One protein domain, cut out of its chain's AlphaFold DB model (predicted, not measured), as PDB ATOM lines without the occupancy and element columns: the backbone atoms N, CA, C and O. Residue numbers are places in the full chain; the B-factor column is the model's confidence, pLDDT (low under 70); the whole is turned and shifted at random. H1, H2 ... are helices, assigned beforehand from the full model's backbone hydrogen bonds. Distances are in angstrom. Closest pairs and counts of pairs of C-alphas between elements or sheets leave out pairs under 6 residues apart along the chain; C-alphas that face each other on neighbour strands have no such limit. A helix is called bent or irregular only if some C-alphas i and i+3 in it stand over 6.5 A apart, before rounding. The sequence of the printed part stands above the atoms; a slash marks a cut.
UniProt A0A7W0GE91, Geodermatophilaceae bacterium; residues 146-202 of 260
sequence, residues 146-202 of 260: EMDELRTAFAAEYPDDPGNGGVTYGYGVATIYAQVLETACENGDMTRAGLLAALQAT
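What this domain is: This is residues 146 to 202 of the 260 residues of a protein of Geodermatophilaceae bacterium (UniProt A0A7W0GE91). A long helix, H2, makes most of the length of a loose rod, with a shorter helix set crosswise near each of its ends: H1 near the beginning of H2 and H3 near its end, on opposite sides of it. H3 packs on H2 well, while H1 meets it with few residues and runs away from it, and residues 156 to 161 at that end stick out. The printed part has 57 residues with three named helices, in the order H1, H2, H3, and no named strand; the class is all helix. The whole is loose, with a radius of gyration of the C-alphas of 14.6 A, and its C-alphas span 40 by 17 by 17 A.

How they stand to each other: H1, residues 146 to 157, and H2, residues 165 to 186, only just touch, with 3 pairs of C-alphas within 8 A. H1 touches H2 with its residues 147 to 150 alone, and H2 touches H1 with its residues 168 to 171 alone; the closest C-alphas of the two are those of Leu 150 and Tyr 171, 7.7 A apart. The lines of H1 and H2 stand about perpendicular, at 77 degrees. H2 touches H3, residues 192 to 200, with its residues 180 to 184 alone. There 10 pairs of C-alphas are within 8 A, and the closest are those of Val 180 and Ala 198, 5.5 A apart. H2 and H3 run opposite ways at a steep tilt of 68 degrees, only just short of about perpendicular. H1 and H3 are apart. In H1, H2 and H3 every O i to N i+4 pair is within hydrogen-bond range.

Where its parts are: H1 begins at C-alpha 146, at (-27.633, 30.169, -9.675), and measures 16.8 A from first to last C-alpha. H2, with 22 residues the longest helix, runs 31.8 A from C-alpha 165 at (-15.633, 27.229, -15.931) to C-alpha 186 at (-41.638, 41.682, -27.020). H3 measures 12.4 A and ends at C-alpha 200, at (-27.712, 47.390, -26.848). No helix is bent.

The domain as a whole: The two C-alphas farthest apart are those of Asp 160 and Gly 188, 41.2 A. Those of the first and last printed residues, Glu 146 and Thr 202, are 19.8 A apart. The printed part has no cut. The link from H1 to H2, 7 residues, is short, and the link from H2 to H3, 5 residues, is tight. Residues 156 to 161, of which 156 and 157 belong to H1, stand free. The mean pLDDT of the printed part is 93.8, and no printed residue is under 70.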
ATOM      1  N   GLU A 146     -27.604  30.455  -8.239       91.94
ATOM      2  CA  GLU A 146     -27.633  30.169  -9.675       91.94
ATOM      3  C   GLU A 146     -26.586  29.115 -10.068       91.94
ATOM      4  O   GLU A 146     -26.835  28.280 -10.940       91.94
ATOM      5  N   MET A 147     -25.434  29.095  -9.392       92.31
ATOM      6  CA  MET A 147     -24.435  28.042  -9.563       92.31
ATOM      7  C   MET A 147     -24.911  26.692  -9.010       92.31
ATOM      8  O   MET A 147     -24.639  25.663  -9.628       92.31
ATOM      9  N   ASP A 148     -25.653  26.664  -7.898       92.69
ATOM     10  CA  ASP A 148     -26.272  25.432  -7.378       92.69
ATOM     11  C   ASP A 148     -27.292  24.841  -8.363       92.69
ATOM     12  O   ASP A 148     -27.310  23.625  -8.604       92.69
ATOM     13  N   GLU A 149     -28.126  25.696  -8.962       93.69
ATOM     14  CA  GLU A 149     -29.089  25.299  -9.993       93.69
ATOM     15  C   GLU A 149     -28.380  24.755 -11.236       93.69
ATOM     16  O   GLU A 149     -28.731  23.673 -11.722       93.69
ATOM     17  N   LEU A 150     -27.344  25.458 -11.706       94.62
ATOM     18  CA  LEU A 150     -26.519  25.026 -12.830       94.62
ATOM     19  C   LEU A 150     -25.885  23.659 -12.564       94.62
ATOM     20  O   LEU A 150     -26.063  22.750 -13.373       94.62
ATOM     21  N   ARG A 151     -25.188  23.484 -11.436       93.56
ATOM     22  CA  ARG A 151     -24.530  22.213 -11.091       93.56
ATOM     23  C   ARG A 151     -25.524  21.062 -11.030       93.56
ATOM     24  O   ARG A 151     -25.273  19.995 -11.586       93.56
ATOM     25  N   THR A 152     -26.679  21.289 -10.404       94.50
ATOM     26  CA  THR A 152     -27.737  20.276 -10.288       94.50
ATOM     27  C   THR A 152     -28.276  19.871 -11.661       94.50
ATOM     28  O   THR A 152     -28.403  18.679 -11.945       94.50
ATOM     29  N   ALA A 153     -28.588  20.843 -12.522       95.00
ATOM     30  CA  ALA A 153     -29.102  20.578 -13.863       95.00
ATOM     31  C   ALA A 153     -28.050  19.914 -14.763       95.00
ATOM     32  O   ALA A 153     -28.365  18.966 -15.482       95.00
ATOM     33  N   PHE A 154     -26.800  20.376 -14.695       95.25
ATOM     34  CA  PHE A 154     -25.705  19.853 -15.504       95.25
ATOM     35  C   PHE A 154     -25.369  18.409 -15.126       95.25
ATOM     36  O   PHE A 154     -25.334  17.555 -16.007       95.25
ATOM     37  N   ALA A 155     -25.230  18.095 -13.834       93.12
ATOM     38  CA  ALA A 155     -24.942  16.735 -13.372       93.12
ATOM     39  C   ALA A 155     -26.075  15.737 -13.685       93.12
ATOM     40  O   ALA A 155     -25.824  14.543 -13.850       93.12
ATOM     41  N   ALA A 156     -27.325  16.203 -13.773       95.88
ATOM     42  CA  ALA A 156     -28.453  15.357 -14.155       95.88
ATOM     43  C   ALA A 156     -28.411  14.940 -15.638       95.88
ATOM     44  O   ALA A 156     -28.790  13.813 -15.958       95.88
ATOM     45  N   GLU A 157     -27.957  15.828 -16.524       96.75
ATOM     46  CA  GLU A 157     -27.867  15.576 -17.970       96.75
ATOM     47  C   GLU A 157     -26.523  14.941 -18.371       96.75
ATOM     48  O   GLU A 157     -26.472  14.080 -19.250       96.75
ATOM     49  N   TYR A 158     -25.439  15.326 -17.692       95.06
ATOM     50  CA  TYR A 158     -24.059  14.934 -17.985       95.06
ATOM     51  C   TYR A 158     -23.375  14.311 -16.752       95.06
ATOM     52  O   TYR A 158     -22.404  14.855 -16.239       95.06
ATOM     53  N   PRO A 159     -23.839  13.145 -16.263       90.69
ATOM     54  CA  PRO A 159     -23.370  12.564 -14.999       90.69
ATOM     55  C   PRO A 159     -21.892  12.141 -14.990       90.69
ATOM     56  O   PRO A 159     -21.328  11.938 -13.918       90.69
ATOM     57  N   ASP A 160     -21.281  11.983 -16.167       89.38
ATOM     58  CA  ASP A 160     -19.870  11.612 -16.329       89.38
ATOM     59  C   ASP A 160     -18.954  12.830 -16.583       89.38
ATOM     60  O   ASP A 160     -17.740  12.663 -16.709       89.38
ATOM     61  N   ASP A 161     -19.515  14.042 -16.688       88.12
ATOM     62  CA  ASP A 161     -18.760  15.285 -16.870       88.12
ATOM     63  C   ASP A 161     -18.704  16.052 -15.535       88.12
ATOM     64  O   ASP A 161     -19.746  16.473 -15.028       88.12
ATOM     65  N   PRO A 162     -17.511  16.251 -14.944       80.25
ATOM     66  CA  PRO A 162     -17.365  16.935 -13.660       80.25
ATOM     67  C   PRO A 162     -17.630  18.448 -13.731       80.25
ATOM     68  O   PRO A 162     -17.565  19.123 -12.707       80.25
ATOM     69  N   GLY A 163     -17.884  19.003 -14.917       86.50
ATOM     70  CA  GLY A 163     -18.066  20.431 -15.112       86.50
ATOM     71  C   GLY A 163     -16.766  21.228 -14.967       86.50
ATOM     72  O   GLY A 163     -15.730  20.755 -14.498       86.50
ATOM     73  N   ASN A 164     -16.790  22.464 -15.462       86.25
ATOM     74  CA  ASN A 164     -15.684  23.418 -15.367       86.25
ATOM     75  C   ASN A 164     -16.178  24.838 -15.680       86.25
ATOM     76  O   ASN A 164     -17.342  25.036 -16.027       86.25
ATOM     77  N   GLY A 165     -15.289  25.834 -15.616       84.81
ATOM     78  CA  GLY A 165     -15.633  27.229 -15.931       84.81
ATOM     79  C   GLY A 165     -16.219  27.443 -17.337       84.81
ATOM     80  O   GLY A 165     -16.981  28.383 -17.546       84.81
ATOM     81  N   GLY A 166     -15.947  26.555 -18.298       89.25
ATOM     82  CA  GLY A 166     -16.583  26.566 -19.618       89.25
ATOM     83  C   GLY A 166     -18.082  26.255 -19.570       89.25
ATOM     84  O   GLY A 166     -18.844  26.847 -20.334       89.25
ATOM     85  N   VAL A 167     -18.520  25.397 -18.642       92.38
ATOM     86  CA  VAL A 167     -19.945  25.142 -18.374       92.38
ATOM     87  C   VAL A 167     -20.601  26.399 -17.814       92.38
ATOM     88  O   VAL A 167     -21.624  26.836 -18.344       92.38
ATOM     89  N   THR A 168     -19.970  27.031 -16.818       92.31
ATOM     90  CA  THR A 168     -20.432  28.304 -16.250       92.31
ATOM     91  C   THR A 168     -20.575  29.380 -17.324       92.31
ATOM     92  O   THR A 168     -21.626  30.010 -17.458       92.31
ATOM     93  N   TYR A 169     -19.530  29.561 -18.135       91.69
ATOM     94  CA  TYR A 169     -19.509  30.541 -19.213       91.69
ATOM     95  C   TYR A 169     -20.603  30.269 -20.253       91.69
ATOM     96  O   TYR A 169     -21.352  31.175 -20.619       91.69
ATOM     97  N   GLY A 170     -20.731  29.020 -20.708       93.25
ATOM     98  CA  GLY A 170     -21.744  28.627 -21.684       93.25
ATOM     99  C   GLY A 170     -23.165  28.874 -21.181       93.25
ATOM    100  O   GLY A 170     -23.979  29.439 -21.914       93.25
ATOM    101  N   TYR A 171     -23.445  28.516 -19.925       94.12
ATOM    102  CA  TYR A 171     -24.744  28.753 -19.300       94.12
ATOM    103  C   TYR A 171     -25.051  30.247 -19.185       94.12
ATOM    104  O   TYR A 171     -26.097  30.692 -19.649       94.12
ATOM    105  N   GLY A 172     -24.122  31.047 -18.654       93.25
ATOM    106  CA  GLY A 172     -24.328  32.488 -18.512       93.25
ATOM    107  C   GLY A 172     -24.558  33.187 -19.856       93.25
ATOM    108  O   GLY A 172     -25.506  33.959 -19.987       93.25
ATOM    109  N   VAL A 173     -23.759  32.872 -20.884       92.62
ATOM    110  CA  VAL A 173     -23.945  33.426 -22.237       92.62
ATOM    111  C   VAL A 173     -25.298  33.022 -22.823       92.62
ATOM    112  O   VAL A 173     -25.985  33.867 -23.397       92.62
ATOM    113  N   ALA A 174     -25.709  31.761 -22.665       94.19
ATOM    114  CA  ALA A 174     -27.009  31.294 -23.141       94.19
ATOM    115  C   ALA A 174     -28.171  32.013 -22.437       94.19
ATOM    116  O   ALA A 174     -29.120  32.425 -23.105       94.19
ATOM    117  N   THR A 175     -28.071  32.225 -21.123       93.38
ATOM    118  CA  THR A 175     -29.064  32.956 -20.323       93.38
ATOM    119  C   THR A 175     -29.205  34.404 -20.788       93.38
ATOM    120  O   THR A 175     -30.319  34.870 -21.017       93.38
ATOM    121  N   ILE A 176     -28.093  35.107 -21.017       93.25
ATOM    122  CA  ILE A 176     -28.110  36.486 -21.536       93.25
ATOM    123  C   ILE A 176     -28.715  36.528 -22.939       93.25
ATOM    124  O   ILE A 176     -29.551  37.375 -23.247       93.25
ATOM    125  N   TYR A 177     -28.327  35.593 -23.805       94.19
ATOM    126  CA  TYR A 177     -28.844  35.555 -25.166       94.19
ATOM    127  C   TYR A 177     -30.352  35.262 -25.202       94.19
ATOM    128  O   TYR A 177     -31.065  35.825 -26.030       94.19
ATOM    129  N   ALA A 178     -30.860  34.438 -24.279       94.56
ATOM    130  CA  ALA A 178     -32.294  34.224 -24.103       94.56
ATOM    131  C   ALA A 178     -33.026  35.523 -23.718       94.56
ATOM    132  O   ALA A 178     -34.027  35.845 -24.352       94.56
ATOM    133  N   GLN A 179     -32.487  36.318 -22.787       93.12
ATOM    134  CA  GLN A 179     -33.060  37.622 -22.406       93.12
ATOM    135  C   GLN A 179     -33.122  38.603 -23.594       93.12
ATOM    136  O   GLN A 179     -34.117  39.303 -23.794       93.12
ATOM    137  N   VAL A 180     -32.082  38.619 -24.436       95.38
ATOM    138  CA  VAL A 180     -32.053  39.430 -25.669       95.38
ATOM    139  C   VAL A 180     -33.126  38.968 -26.660       95.38
ATOM    140  O   VAL A 180     -33.819  39.795 -27.257       95.38
ATOM    141  N   LEU A 181     -33.294  37.652 -26.831       96.88
ATOM    142  CA  LEU A 181     -34.331  37.077 -27.695       96.88
ATOM    143  C   LEU A 181     -35.743  37.405 -27.190       96.88
ATOM    144  O   LEU A 181     -36.614  37.727 -27.998       96.88
ATOM    145  N   GLU A 182     -35.972  37.343 -25.879       96.19
ATOM    146  CA  GLU A 182     -37.243  37.716 -25.250       96.19
ATOM    147  C   GLU A 182     -37.559  39.194 -25.487       96.19
ATOM    148  O   GLU A 182     -38.626  39.514 -26.009       96.19
ATOM    149  N   THR A 183     -36.591  40.079 -25.246       95.38
ATOM    150  CA  THR A 183     -36.731  41.524 -25.483       95.38
ATOM    151  C   THR A 183     -37.049  41.833 -26.950       95.38
ATOM    152  O   THR A 183     -37.953  42.610 -27.258       95.38
ATOM    153  N   ALA A 184     -36.350  41.199 -27.896       97.38
ATOM    154  CA  ALA A 184     -36.620  41.368 -29.324       97.38
ATOM    155  C   ALA A 184     -38.016  40.852 -29.725       97.38
ATOM    156  O   ALA A 184     -38.694  41.460 -30.559       97.38
ATOM    157  N   CYS A 185     -38.465  39.753 -29.112       97.81
ATOM    158  CA  CYS A 185     -39.797  39.187 -29.317       97.81
ATOM    159  C   CYS A 185     -40.892  40.134 -28.809       97.81
ATOM    160  O   CYS A 185     -41.851  40.402 -29.535       97.81
ATOM    161  N   GLU A 186     -40.726  40.692 -27.609       97.12
ATOM    162  CA  GLU A 186     -41.638  41.682 -27.020       97.12
ATOM    163  C   GLU A 186     -41.705  42.969 -27.849       97.12
ATOM    164  O   GLU A 186     -42.786  43.520 -28.064       97.12
ATOM    165  N   ASN A 187     -40.566  43.391 -28.402       96.81
ATOM    166  CA  ASN A 187     -40.477  44.514 -29.335       96.81
ATOM    167  C   ASN A 187     -41.067  44.201 -30.723       96.81
ATOM    168  O   ASN A 187     -41.231  45.107 -31.544       96.81
ATOM    169  N   GLY A 188     -41.399  42.938 -31.007       98.06
ATOM    170  CA  GLY A 188     -41.948  42.498 -32.287       98.06
ATOM    171  C   GLY A 188     -40.940  42.497 -33.442       98.06
ATOM    172  O   GLY A 188     -41.358  42.474 -34.601       98.06
ATOM    173  N   ASP A 189     -39.635  42.510 -33.154       97.88
ATOM    174  CA  ASP A 189     -38.562  42.570 -34.151       97.88
ATOM    175  C   ASP A 189     -37.520  41.464 -33.930       97.88
ATOM    176  O   ASP A 189     -36.414  41.681 -33.444       97.88
ATOM    177  N   MET A 190     -37.857  40.248 -34.361       97.88
ATOM    178  CA  MET A 190     -36.943  39.095 -34.357       97.88
ATOM    179  C   MET A 190     -35.973  39.090 -35.557       97.88
ATOM    180  O   MET A 190     -35.548  38.030 -36.026       97.88
ATOM    181  N   THR A 191     -35.642  40.258 -36.116       98.31
ATOM    182  CA  THR A 191     -34.603  40.387 -37.146       98.31
ATOM    183  C   THR A 191     -33.222  40.579 -36.516       98.31
ATOM    184  O   THR A 191     -33.091  40.859 -35.332       98.31
ATOM    185  N   ARG A 192     -32.149  40.480 -37.316       97.69
ATOM    186  CA  ARG A 192     -30.785  40.776 -36.829       97.69
ATOM    187  C   ARG A 192     -30.651  42.194 -36.265       97.69
ATOM    188  O   ARG A 192     -29.897  42.386 -35.320       97.69
ATOM    189  N   ALA A 193     -31.357  43.162 -36.851       97.56
ATOM    190  CA  ALA A 193     -31.339  44.542 -36.377       97.56
ATOM    191  C   ALA A 193     -32.074  44.672 -35.035       97.56
ATOM    192  O   ALA A 193     -31.542  45.294 -34.122       97.56
ATOM    193  N   GLY A 194     -33.233  44.023 -34.893       97.88
ATOM    194  CA  GLY A 194     -33.976  43.998 -33.634       97.88
ATOM    195  C   GLY A 194     -33.230  43.293 -32.501       97.88
ATOM    196  O   GLY A 194     -33.220  43.795 -31.383       97.88
ATOM    197  N   LEU A 195     -32.516  42.201 -32.796       97.25
ATOM    198  CA  LEU A 195     -31.647  41.530 -31.818       97.25
ATOM    199  C   LEU A 195     -30.474  42.407 -31.375       97.25
ATOM    200  O   LEU A 195     -30.166  42.448 -30.190       97.25
ATOM    201  N   LEU A 196     -29.830  43.122 -32.304       95.88
ATOM    202  CA  LEU A 196     -28.761  44.060 -31.957       95.88
ATOM    203  C   LEU A 196     -29.291  45.209 -31.090       95.88
ATOM    204  O   LEU A 196     -28.678  45.538 -30.082       95.88
ATOM    205  N   ALA A 197     -30.450  45.771 -31.442       95.81
ATOM    206  CA  ALA A 197     -31.085  46.822 -30.652       95.81
ATOM    207  C   ALA A 197     -31.488  46.330 -29.251       95.81
ATOM    208  O   ALA A 197     -31.312  47.054 -28.277       95.81
ATOM    209  N   ALA A 198     -31.995  45.098 -29.139       96.50
ATOM    210  CA  ALA A 198     -32.309  44.472 -27.858       96.50
ATOM    211  C   ALA A 198     -31.049  44.233 -27.012       96.50
ATOM    212  O   ALA A 198     -31.073  44.495 -25.817       96.50
ATOM    213  N   LEU A 199     -29.943  43.797 -27.625       95.12
ATOM    214  CA  LEU A 199     -28.659  43.651 -26.936       95.12
ATOM    215  C   LEU A 199     -28.152  44.997 -26.406       95.12
ATOM    216  O   LEU A 199     -27.795  45.086 -25.241       95.12
ATOM    217  N   GLN A 200     -28.163  46.045 -27.233       94.56
ATOM    218  CA  GLN A 200     -27.712  47.390 -26.848       94.56
ATOM    219  C   GLN A 200     -28.595  48.050 -25.779       94.56
ATOM    220  O   GLN A 200     -28.176  49.007 -25.136       94.56
ATOM    221  N   ALA A 201     -29.820  47.559 -25.582       93.00
ATOM    222  CA  ALA A 201     -30.693  48.001 -24.500       93.00
ATOM    223  C   ALA A 201     -30.376  47.324 -23.151       93.00
ATOM    224  O   ALA A 201     -30.962  47.700 -22.138       93.00
ATOM    225  N   THR A 202     -29.480  46.334 -23.132       90.81
ATOM    226  CA  THR A 202     -29.093  45.591 -21.932       90.81
ATOM    227  C   THR A 202     -27.862  46.232 -21.291       90.81
ATOM    228  O   THR A 202     -26.734  45.951 -21.687       90.81
TER     229      THR A 202